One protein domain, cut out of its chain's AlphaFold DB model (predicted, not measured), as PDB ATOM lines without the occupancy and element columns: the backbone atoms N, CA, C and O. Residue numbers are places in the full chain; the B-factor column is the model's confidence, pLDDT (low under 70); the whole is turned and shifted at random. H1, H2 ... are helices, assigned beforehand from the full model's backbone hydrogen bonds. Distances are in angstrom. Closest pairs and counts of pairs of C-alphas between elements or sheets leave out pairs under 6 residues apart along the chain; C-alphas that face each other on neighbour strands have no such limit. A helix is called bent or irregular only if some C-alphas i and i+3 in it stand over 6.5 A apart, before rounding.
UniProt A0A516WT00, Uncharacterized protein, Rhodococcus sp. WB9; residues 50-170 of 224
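AT A GLANCE: This is residues 50 to 170 of the 224 residues of an uncharacterized protein of Rhodococcus sp. WB9 (UniProt A0A516WT00). The longest helix, H4, runs slantwise over the short helix H1 in the middle of the domain and meets H5 near its far end, while H2, H1, H6 and H5 make a bent row in which each helix packs on the next. The small helix H3 packs on H1 and H4, and the 17-residue link 142 to 158 folds back from H5 to H6. The printed part has 121 residues with six named helices, H1 to H6 in chain order, and no named strand; the class is all helix. It is compact, with a radius of gyration of the C-alphas of 13.4 A, and its C-alphas span 35 by 30 by 22 A.

IN THESE COORDINATES: Find C-alpha 101 at (344.639, 465.267, 435.624); from there H4, residues 101 to 120, runs 28.8 A to C-alpha 120 at (341.138, 453.635, 461.784). Go back to C-alpha 50 at (346.620, 468.668, 452.917), where H1, residues 50 to 58, begins. H2, residues 64 to 78, is 19.7 A long and only just irregular: C-alphas 66 and 69 are 6.6 A apart. H3 holds residues 84 to 89. H5, residues 127 to 141, is 21.7 A long and irregular, with C-alphas 137 and 140 7.2 A apart. H6 holds residues 159 to 168, ending at C-alpha 168 at (357.674, 465.542, 455.225).

HOW THE PARTS SIT: Start on H4, which touches H1 with residues 103 to 111 alone, at a steep tilt of 39 degrees, opposite ways; their closest C-alphas, of Val 54 and Ile 107, are 6.2 A apart. With residues 108 to 115 alone H4 touches H3, closest at the C-alphas of Ala 88 and Lys 112, 4.9 A. With residues 114 to 118 alone it touches H5, about perpendicular at 81 degrees, closest at the C-alphas of Ala 118 and Ala 130, 5.2 A. Now turn to H1, the hub, which touches H2, H3, H4 and H6. H1 and H2 form a helical hairpin, at a shallow tilt of 33 degrees, only just short of steep; the closest C-alphas, of Ala 58 and Val 68, are 5.8 A apart. H1 and H6 touch at a shallow tilt of 29 degrees, opposite ways, closest at the C-alphas of Val 56 and Leu 165, 6.2 A. H5 and H6 are a helical hairpin too, closest at the C-alphas of Ala 135 and Arg 166, 4.9 A. H4 and H6 are apart, and so are H2 and H4. In H1, H3, H4 and H6 every O i to N i+4 pair is within hydrogen-bond range; in H2 9 of 11 are, and in H5 8 of 11.

THE WHOLE: Look for the farthest C-alphas at Thr 66 and Gly 122, 38.0 A apart. The printed part has no cut; the links from H3 to H4 and from H5 to H6 are long. Mean pLDDT of the printed part is 96.3, and no printed residue is under 70.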
ATOM      1  N   GLY A  50     347.149 468.589 454.280       98.06
ATOM      2  CA  GLY A  50     346.620 468.668 452.917       98.06
ATOM      3  C   GLY A  50     347.590 469.389 451.967       98.06
ATOM      4  O   GLY A  50     347.901 468.882 450.887       98.06
ATOM      5  N   ALA A  51     348.183 470.509 452.398       98.19
ATOM      6  CA  ALA A  51     349.185 471.223 451.598       98.19
ATOM      7  C   ALA A  51     350.455 470.386 451.367       98.19
ATOM      8  O   ALA A  51     351.070 470.494 450.306       98.19
ATOM      9  N   MET A  52     350.826 469.529 452.325       98.50
ATOM     10  CA  MET A  52     351.940 468.587 452.181       98.50
ATOM     11  C   MET A  52     351.703 467.600 451.033       98.50
ATOM     12  O   MET A  52     352.593 467.387 450.212       98.50
ATOM     13  N   VAL A  53     350.507 467.002 450.953       98.50
ATOM     14  CA  VAL A  53     350.165 466.055 449.877       98.50
ATOM     15  C   VAL A  53     350.221 466.755 448.516       98.50
ATOM     16  O   VAL A  53     350.803 466.216 447.571       98.50
ATOM     17  N   VAL A  54     349.681 467.977 448.427       98.44
ATOM     18  CA  VAL A  54     349.755 468.799 447.209       98.44
ATOM     19  C   VAL A  54     351.210 469.066 446.818       98.44
ATOM     20  O   VAL A  54     351.566 468.826 445.667       98.44
ATOM     21  N   ASP A  55     352.059 469.507 447.752       98.25
ATOM     22  CA  ASP A  55     353.482 469.778 447.502       98.25
ATOM     23  C   ASP A  55     354.213 468.561 446.937       98.25
ATOM     24  O   ASP A  55     354.835 468.623 445.869       98.25
ATOM     25  N   VAL A  56     354.091 467.428 447.630       97.81
ATOM     26  CA  VAL A  56     354.839 466.221 447.294       97.81
ATOM     27  C   VAL A  56     354.460 465.725 445.909       97.81
ATOM     28  O   VAL A  56     355.347 465.511 445.077       97.81
ATOM     29  N   VAL A  57     353.165 465.590 445.619       97.94
ATOM     30  CA  VAL A  57     352.722 465.096 444.310       97.94
ATOM     31  C   VAL A  57     353.021 466.119 443.213       97.94
ATOM     32  O   VAL A  57     353.515 465.740 442.150       97.94
ATOM     33  N   ALA A  58     352.819 467.417 443.469       96.94
ATOM     34  CA  ALA A  58     353.131 468.464 442.500       96.94
ATOM     35  C   ALA A  58     354.638 468.581 442.206       96.94
ATOM     36  O   ALA A  58     355.000 469.107 441.150       96.94
ATOM     37  N   SER A  59     355.514 468.073 443.083       94.75
ATOM     38  CA  SER A  59     356.967 468.024 442.859       94.75
ATOM     39  C   SER A  59     357.404 467.037 441.774       94.75
ATOM     40  O   SER A  59     358.556 467.063 441.329       94.75
ATOM     41  N   ARG A  60     356.495 466.174 441.306       92.25
ATOM     42  CA  ARG A  60     356.780 465.198 440.258       92.25
ATOM     43  C   ARG A  60     357.260 465.882 438.978       92.25
ATOM     44  O   ARG A  60     356.515 466.605 438.326       92.25
ATOM     45  N   GLN A  61     358.510 465.598 438.595       87.44
ATOM     46  CA  GLN A  61     359.128 466.057 437.339       87.44
ATOM     47  C   GLN A  61     359.010 467.575 437.111       87.44
ATOM     48  O   GLN A  61     358.888 468.046 435.981       87.44
ATOM     49  N   ARG A  62     359.049 468.355 438.195       91.50
ATOM     50  CA  ARG A  62     358.775 469.789 438.165       91.50
ATOM     51  C   ARG A  62     359.844 470.564 438.928       91.50
ATOM     52  O   ARG A  62     360.402 470.079 439.905       91.50
ATOM     53  N   ARG A  63     360.146 471.783 438.468       88.69
ATOM     54  CA  ARG A  63     361.049 472.697 439.186       88.69
ATOM     55  C   ARG A  63     360.357 473.196 440.449       88.69
ATOM     56  O   ARG A  63     359.257 473.740 440.358       88.69
ATOM     57  N   TYR A  64     361.005 473.014 441.595       88.38
ATOM     58  CA  TYR A  64     360.399 473.285 442.894       88.38
ATOM     59  C   TYR A  64     360.088 474.777 443.082       88.38
ATOM     60  O   TYR A  64     358.918 475.155 443.155       88.38
ATOM     61  N   ASP A  65     361.117 475.620 443.012       87.75
ATOM     62  CA  ASP A  65     361.036 477.043 443.380       87.75
ATOM     63  C   ASP A  65     360.088 477.847 442.484       87.75
ATOM     64  O   ASP A  65     359.362 478.723 442.936       87.75
ATOM     65  N   THR A  66     360.044 477.535 441.188       89.25
ATOM     66  CA  THR A  66     359.279 478.338 440.220       89.25
ATOM     67  C   THR A  66     357.889 477.795 439.919       89.25
ATOM     68  O   THR A  66     357.081 478.489 439.296       89.25
ATOM     69  N   ARG A  67     357.586 476.549 440.296       93.50
ATOM     70  CA  ARG A  67     356.309 475.914 439.939       93.50
ATOM     71  C   ARG A  67     355.633 475.271 441.138       93.50
ATOM     72  O   ARG A  67     354.492 475.623 441.404       93.50
ATOM     73  N   VAL A  68     356.307 474.380 441.865       94.94
ATOM     74  CA  VAL A  68     355.696 473.648 442.993       94.94
ATOM     75  C   VAL A  68     355.268 474.615 444.094       94.94
ATOM     76  O   VAL A  68     354.098 474.625 444.469       94.94
ATOM     77  N   GLN A  69     356.163 475.512 444.519       94.75
ATOM     78  CA  GLN A  69     355.855 476.518 445.543       94.75
ATOM     79  C   GLN A  69     354.675 477.418 445.155       94.75
ATOM     80  O   GLN A  69     353.847 477.752 446.001       94.75
ATOM     81  N   ASN A  70     354.552 477.762 443.870       95.75
ATOM     82  CA  ASN A  70     353.439 478.564 443.361       95.75
ATOM     83  C   ASN A  70     352.106 477.804 443.407       95.75
ATOM     84  O   ASN A  70     351.079 478.401 443.722       95.75
ATOM     85  N   ILE A  71     352.115 476.496 443.128       97.25
ATOM     86  CA  ILE A  71     350.924 475.638 443.231       97.25
ATOM     87  C   ILE A  71     350.472 475.546 444.689       97.25
ATOM     88  O   ILE A  71     349.305 475.800 444.982       97.25
ATOM     89  N   VAL A  72     351.396 475.242 445.602       97.00
ATOM     90  CA  VAL A  72     351.099 475.095 447.034       97.00
ATOM     91  C   VAL A  72     350.623 476.416 447.628       97.00
ATOM     92  O   VAL A  72     349.602 476.444 448.308       97.00
ATOM     93  N   THR A  73     351.313 477.521 447.331       96.38
ATOM     94  CA  THR A  73     350.908 478.863 447.776       96.38
ATOM     95  C   THR A  73     349.503 479.185 447.292       96.38
ATOM     96  O   THR A  73     348.656 479.544 448.105       96.38
ATOM     97  N   ARG A  74     349.223 478.985 445.995       96.62
ATOM     98  CA  ARG A  74     347.890 479.220 445.431       96.62
ATOM     99  C   ARG A  74     346.834 478.384 446.144       96.62
ATOM    100  O   ARG A  74     345.823 478.929 446.567       96.62
ATOM    101  N   TRP A  75     347.077 477.087 446.322       97.25
ATOM    102  CA  TRP A  75     346.144 476.203 447.016       97.25
ATOM    103  C   TRP A  75     345.890 476.656 448.459       97.25
ATOM    104  O   TRP A  75     344.739 476.738 448.873       97.25
ATOM    105  N   LYS A  76     346.927 477.046 449.208       96.75
ATOM    106  CA  LYS A  76     346.753 477.567 450.572       96.75
ATOM    107  C   LYS A  76     345.954 478.873 450.605       96.75
ATOM    108  O   LYS A  76     345.151 479.068 451.506       96.75
ATOM    109  N   THR A  77     346.140 479.764 449.634       96.62
ATOM    110  CA  THR A  77     345.405 481.040 449.589       96.62
ATOM    111  C   THR A  77     343.964 480.909 449.101       96.62
ATOM    112  O   THR A  77     343.128 481.733 449.457       96.62
ATOM    113  N   SER A  78     343.671 479.907 448.270       95.44
ATOM    114  CA  SER A  78     342.357 479.732 447.641       95.44
ATOM    115  C   SER A  78     341.366 478.934 448.492       95.44
ATOM    116  O   SER A  78     340.179 478.950 448.182       95.44
ATOM    117  N   ASN A  79     341.829 478.236 449.535       95.81
ATOM    118  CA  ASN A  79     341.014 477.302 450.316       95.81
ATOM    119  C   ASN A  79     340.993 477.674 451.802       95.81
ATOM    120  O   ASN A  79     341.984 478.168 452.341       95.81
ATOM    121  N   GLN A  80     339.849 477.430 452.448       94.00
ATOM    122  CA  GLN A  80     339.581 477.837 453.835       94.00
ATOM    123  C   GLN A  80     340.359 477.005 454.857       94.00
ATOM    124  O   GLN A  80     340.797 477.539 455.872       94.00
ATOM    125  N   GLU A  81     340.557 475.720 454.567       96.06
ATOM    126  CA  GLU A  81     341.307 474.799 455.410       96.06
ATOM    127  C   GLU A  81     342.350 474.049 454.589       96.06
ATOM    128  O   GLU A  81     342.264 473.939 453.363       96.06
ATOM    129  N   HIS A  82     343.349 473.519 455.291       96.94
ATOM    130  CA  HIS A  82     344.504 472.860 454.686       96.94
ATOM    131  C   HIS A  82     344.746 471.456 455.245       96.94
ATOM    132  O   HIS A  82     345.857 470.935 455.121       96.94
ATOM    133  N   SER A  83     343.732 470.857 455.870       96.88
ATOM    134  CA  SER A  83     343.761 469.496 456.414       96.88
ATOM    135  C   SER A  83     343.676 468.433 455.312       96.88
ATOM    136  O   SER A  83     343.302 468.713 454.165       96.88
ATOM    137  N   MET A  84     344.024 467.191 455.648       95.88
ATOM    138  CA  MET A  84     343.815 466.032 454.776       95.88
ATOM    139  C   MET A  84     342.328 465.766 454.561       95.88
ATOM    140  O   MET A  84     341.931 465.438 453.443       95.88
ATOM    141  N   ALA A  85     341.505 465.957 455.598       95.69
ATOM    142  CA  ALA A  85     340.056 465.815 455.508       95.69
ATOM    143  C   ALA A  85     339.455 466.789 454.485       95.69
ATOM    144  O   ALA A  85     338.749 466.357 453.572       95.69
ATOM    145  N   TRP A  86     339.821 468.074 454.563       97.19
ATOM    146  CA  TRP A  86     339.363 469.072 453.599       97.19
ATOM    147  C   TRP A  86     339.780 468.691 452.176       97.19
ATOM    148  O   TRP A  86     338.952 468.673 451.268       97.19
ATOM    149  N   LEU A  87     341.048 468.314 451.985       97.62
ATOM    150  CA  LEU A  87     341.573 467.911 450.680       97.62
ATOM    151  C   LEU A  87     340.882 466.656 450.114       97.62
ATOM    152  O   LEU A  87     340.685 466.553 448.903       97.62
ATOM    153  N   ALA A  88     340.515 465.702 450.969       96.94
ATOM    154  CA  ALA A  88     339.814 464.483 450.575       96.94
ATOM    155  C   ALA A  88     338.394 464.766 450.048       96.94
ATOM    156  O   ALA A  88     337.949 464.089 449.113       96.94
ATOM    157  N   ASP A  89     337.721 465.768 450.619       97.19
ATOM    158  CA  ASP A  89     336.342 466.145 450.284       97.19
ATOM    159  C   ASP A  89     336.251 467.181 449.153       97.19
ATOM    160  O   ASP A  89     335.203 467.317 448.520       97.19
ATOM    161  N   HIS A  90     337.359 467.860 448.837       97.12
ATOM    162  CA  HIS A  90     337.424 468.913 447.822       97.12
ATOM    163  C   HIS A  90     338.488 468.592 446.758       97.12
ATOM    164  O   HIS A  90     339.635 469.040 446.856       97.12
ATOM    165  N   PRO A  91     338.129 467.818 445.715       92.12
ATOM    166  CA  PRO A  91     339.040 467.492 444.623       92.12
ATOM    167  C   PRO A  91     339.643 468.741 443.968       92.12
ATOM    168  O   PRO A  91     338.950 469.729 443.724       92.12
ATOM    169  N   LEU A  92     340.936 468.687 443.637       95.44
ATOM    170  CA  LEU A  92     341.608 469.792 442.954       95.44
ATOM    171  C   LEU A  92     341.137 469.913 441.504       95.44
ATOM    172  O   LEU A  92     341.198 468.952 440.737       95.44
ATOM    173  N   ASP A  93     340.813 471.136 441.092       95.81
ATOM    174  CA  ASP A  93     340.746 471.490 439.677       95.81
ATOM    175  C   ASP A  93     342.167 471.509 439.092       95.81
ATOM    176  O   ASP A  93     342.962 472.432 439.305       95.81
ATOM    177  N   HIS A  94     342.496 470.460 438.342       95.50
ATOM    178  CA  HIS A  94     343.827 470.299 437.781       95.50
ATOM    179  C   HIS A  94     344.203 471.432 436.808       95.50
ATOM    180  O   HIS A  94     345.370 471.816 436.757       95.50
ATOM    181  N   GLN A  95     343.251 472.018 436.071       95.56
ATOM    182  CA  GLN A  95     343.540 473.111 435.139       95.56
ATOM    183  C   GLN A  95     343.844 474.401 435.896       95.56
ATOM    184  O   GLN A  95     344.849 475.059 435.615       95.56
ATOM    185  N   TYR A  96     343.030 474.724 436.905       95.75
ATOM    186  CA  TYR A  96     343.216 475.914 437.735       95.75
ATOM    187  C   TYR A  96     344.575 475.927 438.457       95.75
ATOM    188  O   TYR A  96     345.262 476.956 438.522       95.75
ATOM    189  N   TYR A  97     345.002 474.766 438.962       95.12
ATOM    190  CA  TYR A  97     346.280 474.614 439.660       95.12
ATOM    191  C   TYR A  97     347.458 474.261 438.737       95.12
ATOM    192  O   TYR A  97     348.589 474.175 439.206       95.12
ATOM    193  N   GLY A  98     347.246 474.095 437.425       94.62
ATOM    194  CA  GLY A  98     348.318 473.750 436.481       94.62
ATOM    195  C   GLY A  98     348.918 472.356 436.710       94.62
ATOM    196  O   GLY A  98     350.113 472.146 436.484       94.62
ATOM    197  N   LEU A  99     348.090 471.425 437.179       96.31
ATOM    198  CA  LEU A  99     348.393 470.015 437.388       96.31
ATOM    199  C   LEU A  99     347.956 469.177 436.179       96.31
ATOM    200  O   LEU A  99     347.024 469.510 435.442       96.31
ATOM    201  N   GLN A 100     348.605 468.029 436.005       96.06
ATOM    202  CA  GLN A 100     348.061 466.968 435.162       96.06
ATOM    203  C   GLN A 100     346.832 466.358 435.843       96.06
ATOM    204  O   GLN A 100     346.810 466.234 437.067       96.06
ATOM    205  N   ALA A 101     345.843 465.901 435.068       95.69
ATOM    206  CA  ALA A 101     344.639 465.267 435.624       95.69
ATOM    207  C   ALA A 101     344.995 464.116 436.586       95.69
ATOM    208  O   ALA A 101     344.557 464.085 437.730       95.69
ATOM    209  N   THR A 102     345.939 463.261 436.181       96.50
ATOM    210  CA  THR A 102     346.418 462.156 437.021       96.50
ATOM    211  C   THR A 102     347.122 462.603 438.307       96.50
ATOM    212  O   THR A 102     347.167 461.836 439.261       96.50
ATOM    213  N   GLU A 103     347.718 463.804 438.347       97.56
ATOM    214  CA  GLU A 103     348.312 464.344 439.583       97.56
ATOM    215  C   GLU A 103     347.206 464.736 440.571       97.56
ATOM    216  O   GLU A 103     347.301 464.383 441.743       97.56
ATOM    217  N   ALA A 104     346.139 465.389 440.097       97.62
ATOM    218  CA  ALA A 104     344.982 465.721 440.930       97.62
ATOM    219  C   ALA A 104     344.283 464.460 441.473       97.62
ATOM    220  O   ALA A 104     344.000 464.392 442.669       97.62
ATOM    221  N   ASP A 105     344.113 463.427 440.639       97.94
ATOM    222  CA  ASP A 105     343.569 462.128 441.070       97.94
ATOM    223  C   ASP A 105     344.442 461.470 442.153       97.94
ATOM    224  O   ASP A 105     343.938 460.938 443.146       97.94
ATOM    225  N   THR A 106     345.769 461.526 441.979       98.50
ATOM    226  CA  THR A 106     346.744 460.983 442.941       98.50
ATOM    227  C   THR A 106     346.649 461.714 444.281       98.50
ATOM    228  O   THR A 106     346.582 461.066 445.323       98.50
ATOM    229  N   ILE A 107     346.599 463.051 444.257       98.62
ATOM    230  CA  ILE A 107     346.457 463.900 445.452       98.62
ATOM    231  C   ILE A 107     345.180 463.537 446.215       98.62
ATOM    232  O   ILE A 107     345.243 463.254 447.410       98.62
ATOM    233  N   GLY A 108     344.037 463.492 445.523       98.31
ATOM    234  CA  GLY A 108     342.754 463.165 446.147       98.31
ATOM    235  C   GLY A 108     342.718 461.746 446.724       98.31
ATOM    236  O   GLY A 108     342.179 461.536 447.807       98.31
ATOM    237  N   THR A 109     343.331 460.776 446.038       98.62
ATOM    238  CA  THR A 109     343.417 459.386 446.519       98.62
ATOM    239  C   THR A 109     344.261 459.284 447.789       98.62
ATOM    240  O   THR A 109     343.825 458.672 448.758       98.62
ATOM    241  N   ILE A 110     345.434 459.924 447.822       98.62
ATOM    242  CA  ILE A 110     346.309 459.918 449.006       98.62
ATOM    243  C   ILE A 110     345.627 460.590 450.195       98.62
ATOM    244  O   ILE A 110     345.664 460.045 451.293       98.62
ATOM    245  N   ALA A 111     344.975 461.737 449.982       98.50
ATOM    246  CA  ALA A 111     344.252 462.434 451.042       98.50
ATOM    247  C   ALA A 111     343.146 461.555 451.645       98.50
ATOM    248  O   ALA A 111     343.045 461.440 452.865       98.50
ATOM    249  N   LYS A 112     342.368 460.866 450.799       98.62
ATOM    250  CA  LYS A 112     341.331 459.920 451.241       98.62
ATOM    251  C   LYS A 112     341.914 458.738 452.009       98.62
ATOM    252  O   LYS A 112     341.401 458.404 453.072       98.62
ATOM    253  N   ASN A 113     342.984 458.130 451.505       98.69
ATOM    254  CA  ASN A 113     343.611 456.980 452.151       98.69
ATOM    255  C   ASN A 113     344.228 457.348 453.508       98.69
ATOM    256  O   ASN A 113     344.048 456.615 454.475       98.69
ATOM    257  N   LEU A 114     344.928 458.485 453.599       98.50
ATOM    258  CA  LEU A 114     345.505 458.960 454.861       98.50
ATOM    259  C   LEU A 114     344.426 459.343 455.875       98.50
ATOM    260  O   LEU A 114     344.591 459.036 457.052       98.50
ATOM    261  N   ARG A 115     343.311 459.941 455.434       97.75
ATOM    262  CA  ARG A 115     342.145 460.189 456.293       97.75
ATOM    263  C   ARG A 115     341.559 458.883 456.832       97.75
ATOM    264  O   ARG A 115     341.392 458.750 458.034       97.75
ATOM    265  N   GLN A 116     341.305 457.899 455.968       98.38
ATOM    266  CA  GLN A 116     340.790 456.590 456.393       98.38
ATOM    267  C   GLN A 116     341.746 455.882 457.359       98.38
ATOM    268  O   GLN A 116     341.306 455.260 458.324       98.38
ATOM    269  N   PHE A 117     343.052 455.993 457.115       98.44
ATOM    270  CA  PHE A 117     344.065 455.510 458.041       98.44
ATOM    271  C   PHE A 117     343.967 456.229 459.393       98.44
ATOM    272  O   PHE A 117     343.872 455.561 460.418       98.44
ATOM    273  N   ALA A 118     343.916 457.563 459.404       98.25
ATOM    274  CA  ALA A 118     343.751 458.355 460.620       98.25
ATOM    275  C   ALA A 118     342.495 457.942 461.406       98.25
ATOM    276  O   ALA A 118     342.589 457.681 462.603       98.25
ATOM    277  N   ASP A 119     341.356 457.785 460.728       97.88
ATOM    278  CA  ASP A 119     340.100 457.325 461.329       97.88
ATOM    279  C   ASP A 119     340.268 455.944 461.983       97.88
ATOM    280  O   ASP A 119     339.878 455.742 463.134       97.88
ATOM    281  N   SER A 120     340.906 454.997 461.280       98.06
ATOM    282  CA  SER A 120     341.138 453.635 461.784       98.06
ATOM    283  C   SER A 120     342.074 453.570 462.995       98.06
ATOM    284  O   SER A 120     341.982 452.642 463.794       98.06
ATOM    285  N   GLU A 121     342.938 454.572 463.151       98.12
ATOM    286  CA  GLU A 121     343.887 454.698 464.258       98.12
ATOM    287  C   GLU A 121     343.372 455.599 465.394       98.12
ATOM    288  O   GLU A 121     344.082 455.817 466.376       98.12
ATOM    289  N   GLY A 122     342.149 456.135 465.285       97.94
ATOM    290  CA  GLY A 122     341.591 457.069 466.269       97.94
ATOM    291  C   GLY A 122     342.262 458.449 466.266       97.94
ATOM    292  O   GLY A 122     342.276 459.125 467.291       97.94
ATOM    293  N   LEU A 123     342.823 458.860 465.126       97.94
ATOM    294  CA  LEU A 123     343.568 460.108 464.910       97.94
ATOM    295  C   LEU A 123     342.869 461.053 463.915       97.94
ATOM    296  O   LEU A 123     343.525 461.900 463.317       97.94
ATOM    297  N   ALA A 124     341.553 460.917 463.726       94.19
ATOM    298  CA  ALA A 124     340.769 461.685 462.748       94.19
ATOM    299  C   ALA A 124     340.942 463.216 462.856       94.19
ATOM    300  O   ALA A 124     340.886 463.919 461.852       94.19
ATOM    301  N   GLU A 125     341.184 463.720 464.070       94.19
ATOM    302  CA  GLU A 125     341.341 465.150 464.376       94.19
ATOM    303  C   GLU A 125     342.819 465.598 464.473       94.19
ATOM    304  O   GLU A 125     343.093 466.763 464.759       94.19
ATOM    305  N   ASP A 126     343.789 464.694 464.267       97.56
ATOM    306  CA  ASP A 126     345.230 464.981 464.365       97.56
ATOM    307  C   ASP A 126     345.991 464.435 463.147       97.56
ATOM    308  O   ASP A 126     346.689 463.414 463.189       97.56
ATOM    309  N   ASP A 127     345.873 465.174 462.041       97.94
ATOM    310  CA  ASP A 127     346.587 464.916 460.790       97.94
ATOM    311  C   ASP A 127     348.108 464.763 460.997       97.94
ATOM    312  O   ASP A 127     348.764 463.947 460.343       97.94
ATOM    313  N   ASP A 128     348.688 465.557 461.900       98.44
ATOM    314  CA  ASP A 128     350.118 465.559 462.187       98.44
ATOM    315  C   ASP A 128     350.562 464.230 462.816       98.44
ATOM    316  O   ASP A 128     351.575 463.652 462.404       98.44
ATOM    317  N   ALA A 129     349.808 463.726 463.795       98.50
ATOM    318  CA  ALA A 129     350.052 462.421 464.400       98.50
ATOM    319  C   ALA A 129     349.801 461.276 463.414       98.50
ATOM    320  O   ALA A 129     350.624 460.358 463.342       98.50
ATOM    321  N   ALA A 130     348.728 461.345 462.621       98.50
ATOM    322  CA  ALA A 130     348.410 460.328 461.624       98.50
ATOM    323  C   ALA A 130     349.528 460.187 460.577       98.50
ATOM    324  O   ALA A 130     350.004 459.077 460.321       98.50
ATOM    325  N   CYS A 131     350.023 461.300 460.024       98.50
ATOM    326  CA  CYS A 131     351.135 461.277 459.072       98.50
ATOM    327  C   CYS A 131     352.419 460.701 459.690       98.50
ATOM    328  O   CYS A 131     353.064 459.853 459.067       98.50
ATOM    329  N   ARG A 132     352.779 461.110 460.918       98.62
ATOM    330  CA  ARG A 132     353.953 460.563 461.628       98.62
ATOM    331  C   ARG A 132     353.840 459.057 461.855       98.62
ATOM    332  O   ARG A 132     354.802 458.320 461.619       98.62
ATOM    333  N   LEU A 133     352.668 458.591 462.291       98.62
ATOM    334  CA  LEU A 133     352.414 457.175 462.541       98.62
ATOM    335  C   LEU A 133     352.507 456.357 461.249       98.62
ATOM    336  O   LEU A 133     353.198 455.336 461.229       98.62
ATOM    337  N   TRP A 134     351.874 456.822 460.167       98.56
ATOM    338  CA  TRP A 134     351.982 456.193 458.848       98.56
ATOM    339  C   TRP A 134     353.449 456.076 458.422       98.56
ATOM    340  O   TRP A 134     353.927 454.972 458.159       98.56
ATOM    341  N   ALA A 135     354.188 457.189 458.434       98.31
ATOM    342  CA  ALA A 135     355.567 457.242 457.953       98.31
ATOM    343  C   ALA A 135     356.526 456.337 458.742       98.31
ATOM    344  O   ALA A 135     357.486 455.817 458.165       98.31
ATOM    345  N   THR A 136     356.244 456.136 460.033       97.69
ATOM    346  CA  THR A 136     356.968 455.206 460.910       97.69
ATOM    347  C   THR A 136     356.640 453.751 460.570       97.69
ATOM    348  O   THR A 136     357.544 452.934 460.419       97.69
ATOM    349  N   ARG A 137     355.356 453.409 460.405       97.06
ATOM    350  CA  ARG A 137     354.928 452.022 460.140       97.06
ATOM    351  C   ARG A 137     355.439 451.479 458.816       97.06
ATOM    352  O   ARG A 137     355.763 450.300 458.727       97.06
ATOM    353  N   VAL A 138     355.510 452.331 457.801       97.06
ATOM    354  CA  VAL A 138     355.916 451.921 456.453       97.06
ATOM    355  C   VAL A 138     357.432 451.958 456.238       97.06
ATOM    356  O   VAL A 138     357.897 451.769 455.115       97.06
ATOM    357  N   ASP A 139     358.225 452.185 457.292       94.38
ATOM    358  CA  ASP A 139     359.689 452.197 457.193       94.38
ATOM    359  C   ASP A 139     360.261 450.875 456.678       94.38
ATOM    360  O   ASP A 139     361.113 450.858 455.791       94.38
ATOM    361  N   CYS A 140     359.691 449.758 457.130       92.38
ATOM    362  CA  CYS A 140     360.113 448.419 456.729       92.38
ATOM    363  C   CYS A 140     359.865 448.092 455.244       92.38
ATOM    364  O   CYS A 140     360.385 447.092 454.750       92.38
ATOM    365  N   VAL A 141     359.090 448.913 454.526       94.19
ATOM    366  CA  VAL A 141     358.770 448.725 453.101       94.19
ATOM    367  C   VAL A 141     359.321 449.841 452.215       94.19
ATOM    368  O   VAL A 141     358.892 449.993 451.074       94.19
ATOM    369  N   GLU A 142     360.313 450.604 452.677       91.44
ATOM    370  CA  GLU A 142     360.945 451.678 451.892       91.44
ATOM    371  C   GLU A 142     361.486 451.216 450.522       91.44
ATOM    372  O   GLU A 142     361.423 451.957 449.542       91.44
ATOM    373  N   HIS A 143     361.968 449.969 450.436       91.75
ATOM    374  CA  HIS A 143     362.467 449.353 449.204       91.75
ATOM    375  C   HIS A 143     361.353 448.724 448.353       91.75
ATOM    376  O   HIS A 143     361.584 448.344 447.210       91.75
ATOM    377  N   ALA A 144     360.137 448.619 448.883       93.88
ATOM    378  CA  ALA A 144     358.991 448.027 448.209       93.88
ATOM    379  C   ALA A 144     357.717 448.837 448.506       93.88
ATOM    380  O   ALA A 144     356.750 448.286 449.033       93.88
ATOM    381  N   PRO A 145     357.668 450.134 448.138       94.94
ATOM    382  CA  PRO A 145     356.582 451.036 448.533       94.94
ATOM    383  C   PRO A 145     355.202 450.549 448.083       94.94
ATOM    384  O   PRO A 145     354.204 450.848 448.721       94.94
ATOM    385  N   ARG A 146     355.119 449.726 447.031       96.56
ATOM    386  CA  ARG A 146     353.852 449.123 446.583       96.56
ATOM    387  C   ARG A 146     353.191 448.195 447.609       96.56
ATOM    388  O   ARG A 146     352.030 447.854 447.413       96.56
ATOM    389  N   LEU A 147     353.907 447.775 448.651       96.88
ATOM    390  CA  LEU A 147     353.344 447.024 449.773       96.88
ATOM    391  C   LEU A 147     352.585 447.919 450.764       96.88
ATOM    392  O   LEU A 147     351.814 447.394 451.559       96.88
ATOM    393  N   ASP A 148     352.771 449.244 450.720       98.00
ATOM    394  CA  ASP A 148     351.980 450.188 451.512       98.00
ATOM    395  C   ASP A 148     350.608 450.437 450.848       98.00
ATOM    396  O   ASP A 148     350.548 451.037 449.764       98.00
ATOM    397  N   PRO A 149     349.489 450.027 451.474       96.56
ATOM    398  CA  PRO A 149     348.157 450.233 450.911       96.56
ATOM    399  C   PRO A 149     347.682 451.692 450.996       96.56
ATOM    400  O   PRO A 149     346.703 452.042 450.342       96.56
ATOM    401  N   ILE A 150     348.346 452.546 451.783       98.12
ATOM    402  CA  ILE A 150     347.868 453.902 452.071       98.12
ATOM    403  C   ILE A 150     348.387 454.881 451.014       98.12
ATOM    404  O   ILE A 150     347.600 455.579 450.376       98.12
ATOM    405  N   VAL A 151     349.700 454.913 450.772       98.25
ATOM    406  CA  VAL A 151     350.332 455.865 449.844       98.25
ATOM    407  C   VAL A 151     351.157 455.160 448.778       98.25
ATOM    408  O   VAL A 151     351.026 455.467 447.594       98.25
ATOM    409  N   GLY A 152     352.040 454.245 449.168       97.31
ATOM    410  CA  GLY A 152     353.069 453.716 448.271       97.31
ATOM    411  C   GLY A 152     352.536 452.857 447.116       97.31
ATOM    412  O   GLY A 152     353.186 452.764 446.072       97.31
ATOM    413  N   SER A 153     351.338 452.281 447.248       97.50
ATOM    414  CA  SER A 153     350.629 451.573 446.171       97.50
ATOM    415  C   SER A 153     349.823 452.487 445.237       97.50
ATOM    416  O   SER A 153     349.394 452.041 444.167       97.50
ATOM    417  N   VAL A 154     349.637 453.768 445.582       98.38
ATOM    418  CA  VAL A 154     348.849 454.708 444.775       98.38
ATOM    419  C   VAL A 154     349.549 454.975 443.440       98.38
ATOM    420  O   VAL A 154     350.730 455.330 443.369       98.38
ATOM    421  N   LYS A 155     348.806 454.826 442.336       96.69
ATOM    422  CA  LYS A 155     349.324 455.069 440.985       96.69
ATOM    423  C   LYS A 155     349.886 456.486 440.883       96.69
ATOM    424  O   LYS A 155     349.203 457.452 441.175       96.69
ATOM    425  N   GLY A 156     351.116 456.603 440.387       94.75
ATOM    426  CA  GLY A 156     351.810 457.887 440.264       94.75
ATOM    427  C   GLY A 156     352.779 458.184 441.407       94.75
ATOM    428  O   GLY A 156     353.620 459.067 441.240       94.75
ATOM    429  N   ILE A 157     352.742 457.399 442.488       96.56
ATOM    430  CA  ILE A 157     353.747 457.411 443.550       96.56
ATOM    431  C   ILE A 157     354.832 456.381 443.242       96.56
ATOM    432  O   ILE A 157     354.613 455.172 443.241       96.56
ATOM    433  N   GLY A 158     356.023 456.885 442.921       92.75
ATOM    434  CA  GLY A 158     357.247 456.088 442.862       92.75
ATOM    435  C   GLY A 158     358.051 456.192 444.163       92.75
ATOM    436  O   GLY A 158     357.715 457.026 445.010       92.75
ATOM    437  N   PRO A 159     359.153 455.427 444.296       92.25
ATOM    438  CA  PRO A 159     359.993 455.413 445.498       92.25
ATOM    439  C   PRO A 159     360.416 456.806 445.981       92.25
ATOM    440  O   PRO A 159     360.300 457.107 447.164       92.25
ATOM    441  N   ALA A 160     360.801 457.703 445.067       93.06
ATOM    442  CA  ALA A 160     361.196 459.064 445.425       93.06
ATOM    443  C   ALA A 160     360.053 459.897 446.041       93.06
ATOM    444  O   ALA A 160     360.280 460.635 446.993       93.06
ATOM    445  N   LEU A 161     358.822 459.807 445.523       95.94
ATOM    446  CA  LEU A 161     357.692 460.553 446.100       95.94
ATOM    447  C   LEU A 161     357.211 459.928 447.406       95.94
ATOM    448  O   LEU A 161     356.840 460.656 448.321       95.94
ATOM    449  N   PHE A 162     357.272 458.600 447.507       97.31
ATOM    450  CA  PHE A 162     356.995 457.883 448.744       97.31
ATOM    451  C   PHE A 162     357.955 458.316 449.858       97.31
ATOM    452  O   PHE A 162     357.508 458.766 450.910       97.31
ATOM    453  N   ALA A 163     359.267 458.281 449.594       96.69
ATOM    454  CA  ALA A 163     360.276 458.778 450.521       96.69
ATOM    455  C   ALA A 163     360.056 460.260 450.853       96.69
ATOM    456  O   ALA A 163     360.068 460.625 452.023       96.69
ATOM    457  N   TYR A 164     359.754 461.101 449.856       97.31
ATOM    458  CA  TYR A 164     359.526 462.527 450.094       97.31
ATOM    459  C   TYR A 164     358.329 462.792 451.024       97.31
ATOM    460  O   TYR A 164     358.431 463.611 451.937       97.31
ATOM    461  N   LEU A 165     357.219 462.062 450.857       98.25
ATOM    462  CA  LEU A 165     356.072 462.166 451.763       98.25
ATOM    463  C   LEU A 165     356.422 461.677 453.175       98.25
ATOM    464  O   LEU A 165     356.035 462.323 454.149       98.25
ATOM    465  N   ARG A 166     357.188 460.583 453.298       98.31
ATOM    466  CA  ARG A 166     357.674 460.081 454.595       98.31
ATOM    467  C   ARG A 166     358.556 461.107 455.303       98.31
ATOM    468  O   ARG A 166     358.320 461.384 456.473       98.31
ATOM    469  N   MET A 167     359.500 461.726 454.591       98.06
ATOM    470  CA  MET A 167     360.363 462.789 455.126       98.06
ATOM    471  C   MET A 167     359.533 463.972 455.626       98.06
ATOM    472  O   MET A 167     359.694 464.419 456.758       98.06
ATOM    473  N   ARG A 168     358.581 464.457 454.814       98.00
ATOM    474  CA  ARG A 168     357.674 465.542 455.225       98.00
ATOM    475  C   ARG A 168     356.770 465.151 456.388       98.00
ATOM    476  O   ARG A 168     356.349 466.028 457.132       98.00
ATOM    477  N   SER A 169     356.533 463.860 456.581       98.19
ATOM    478  CA  SER A 169     355.799 463.292 457.712       98.19
ATOM    479  C   SER A 169     356.689 462.965 458.921       98.19
ATOM    480  O   SER A 169     356.182 462.439 459.903       98.19
ATOM    481  N   GLY A 170     357.990 463.284 458.887       97.25
ATOM    482  CA  GLY A 170     358.909 463.153 460.025       97.25
ATOM    483  C   GLY A 170     359.790 461.902 460.042       97.25
ATOM    484  O   GLY A 170     360.458 461.665 461.042       97.25
TER     485      GLY A 170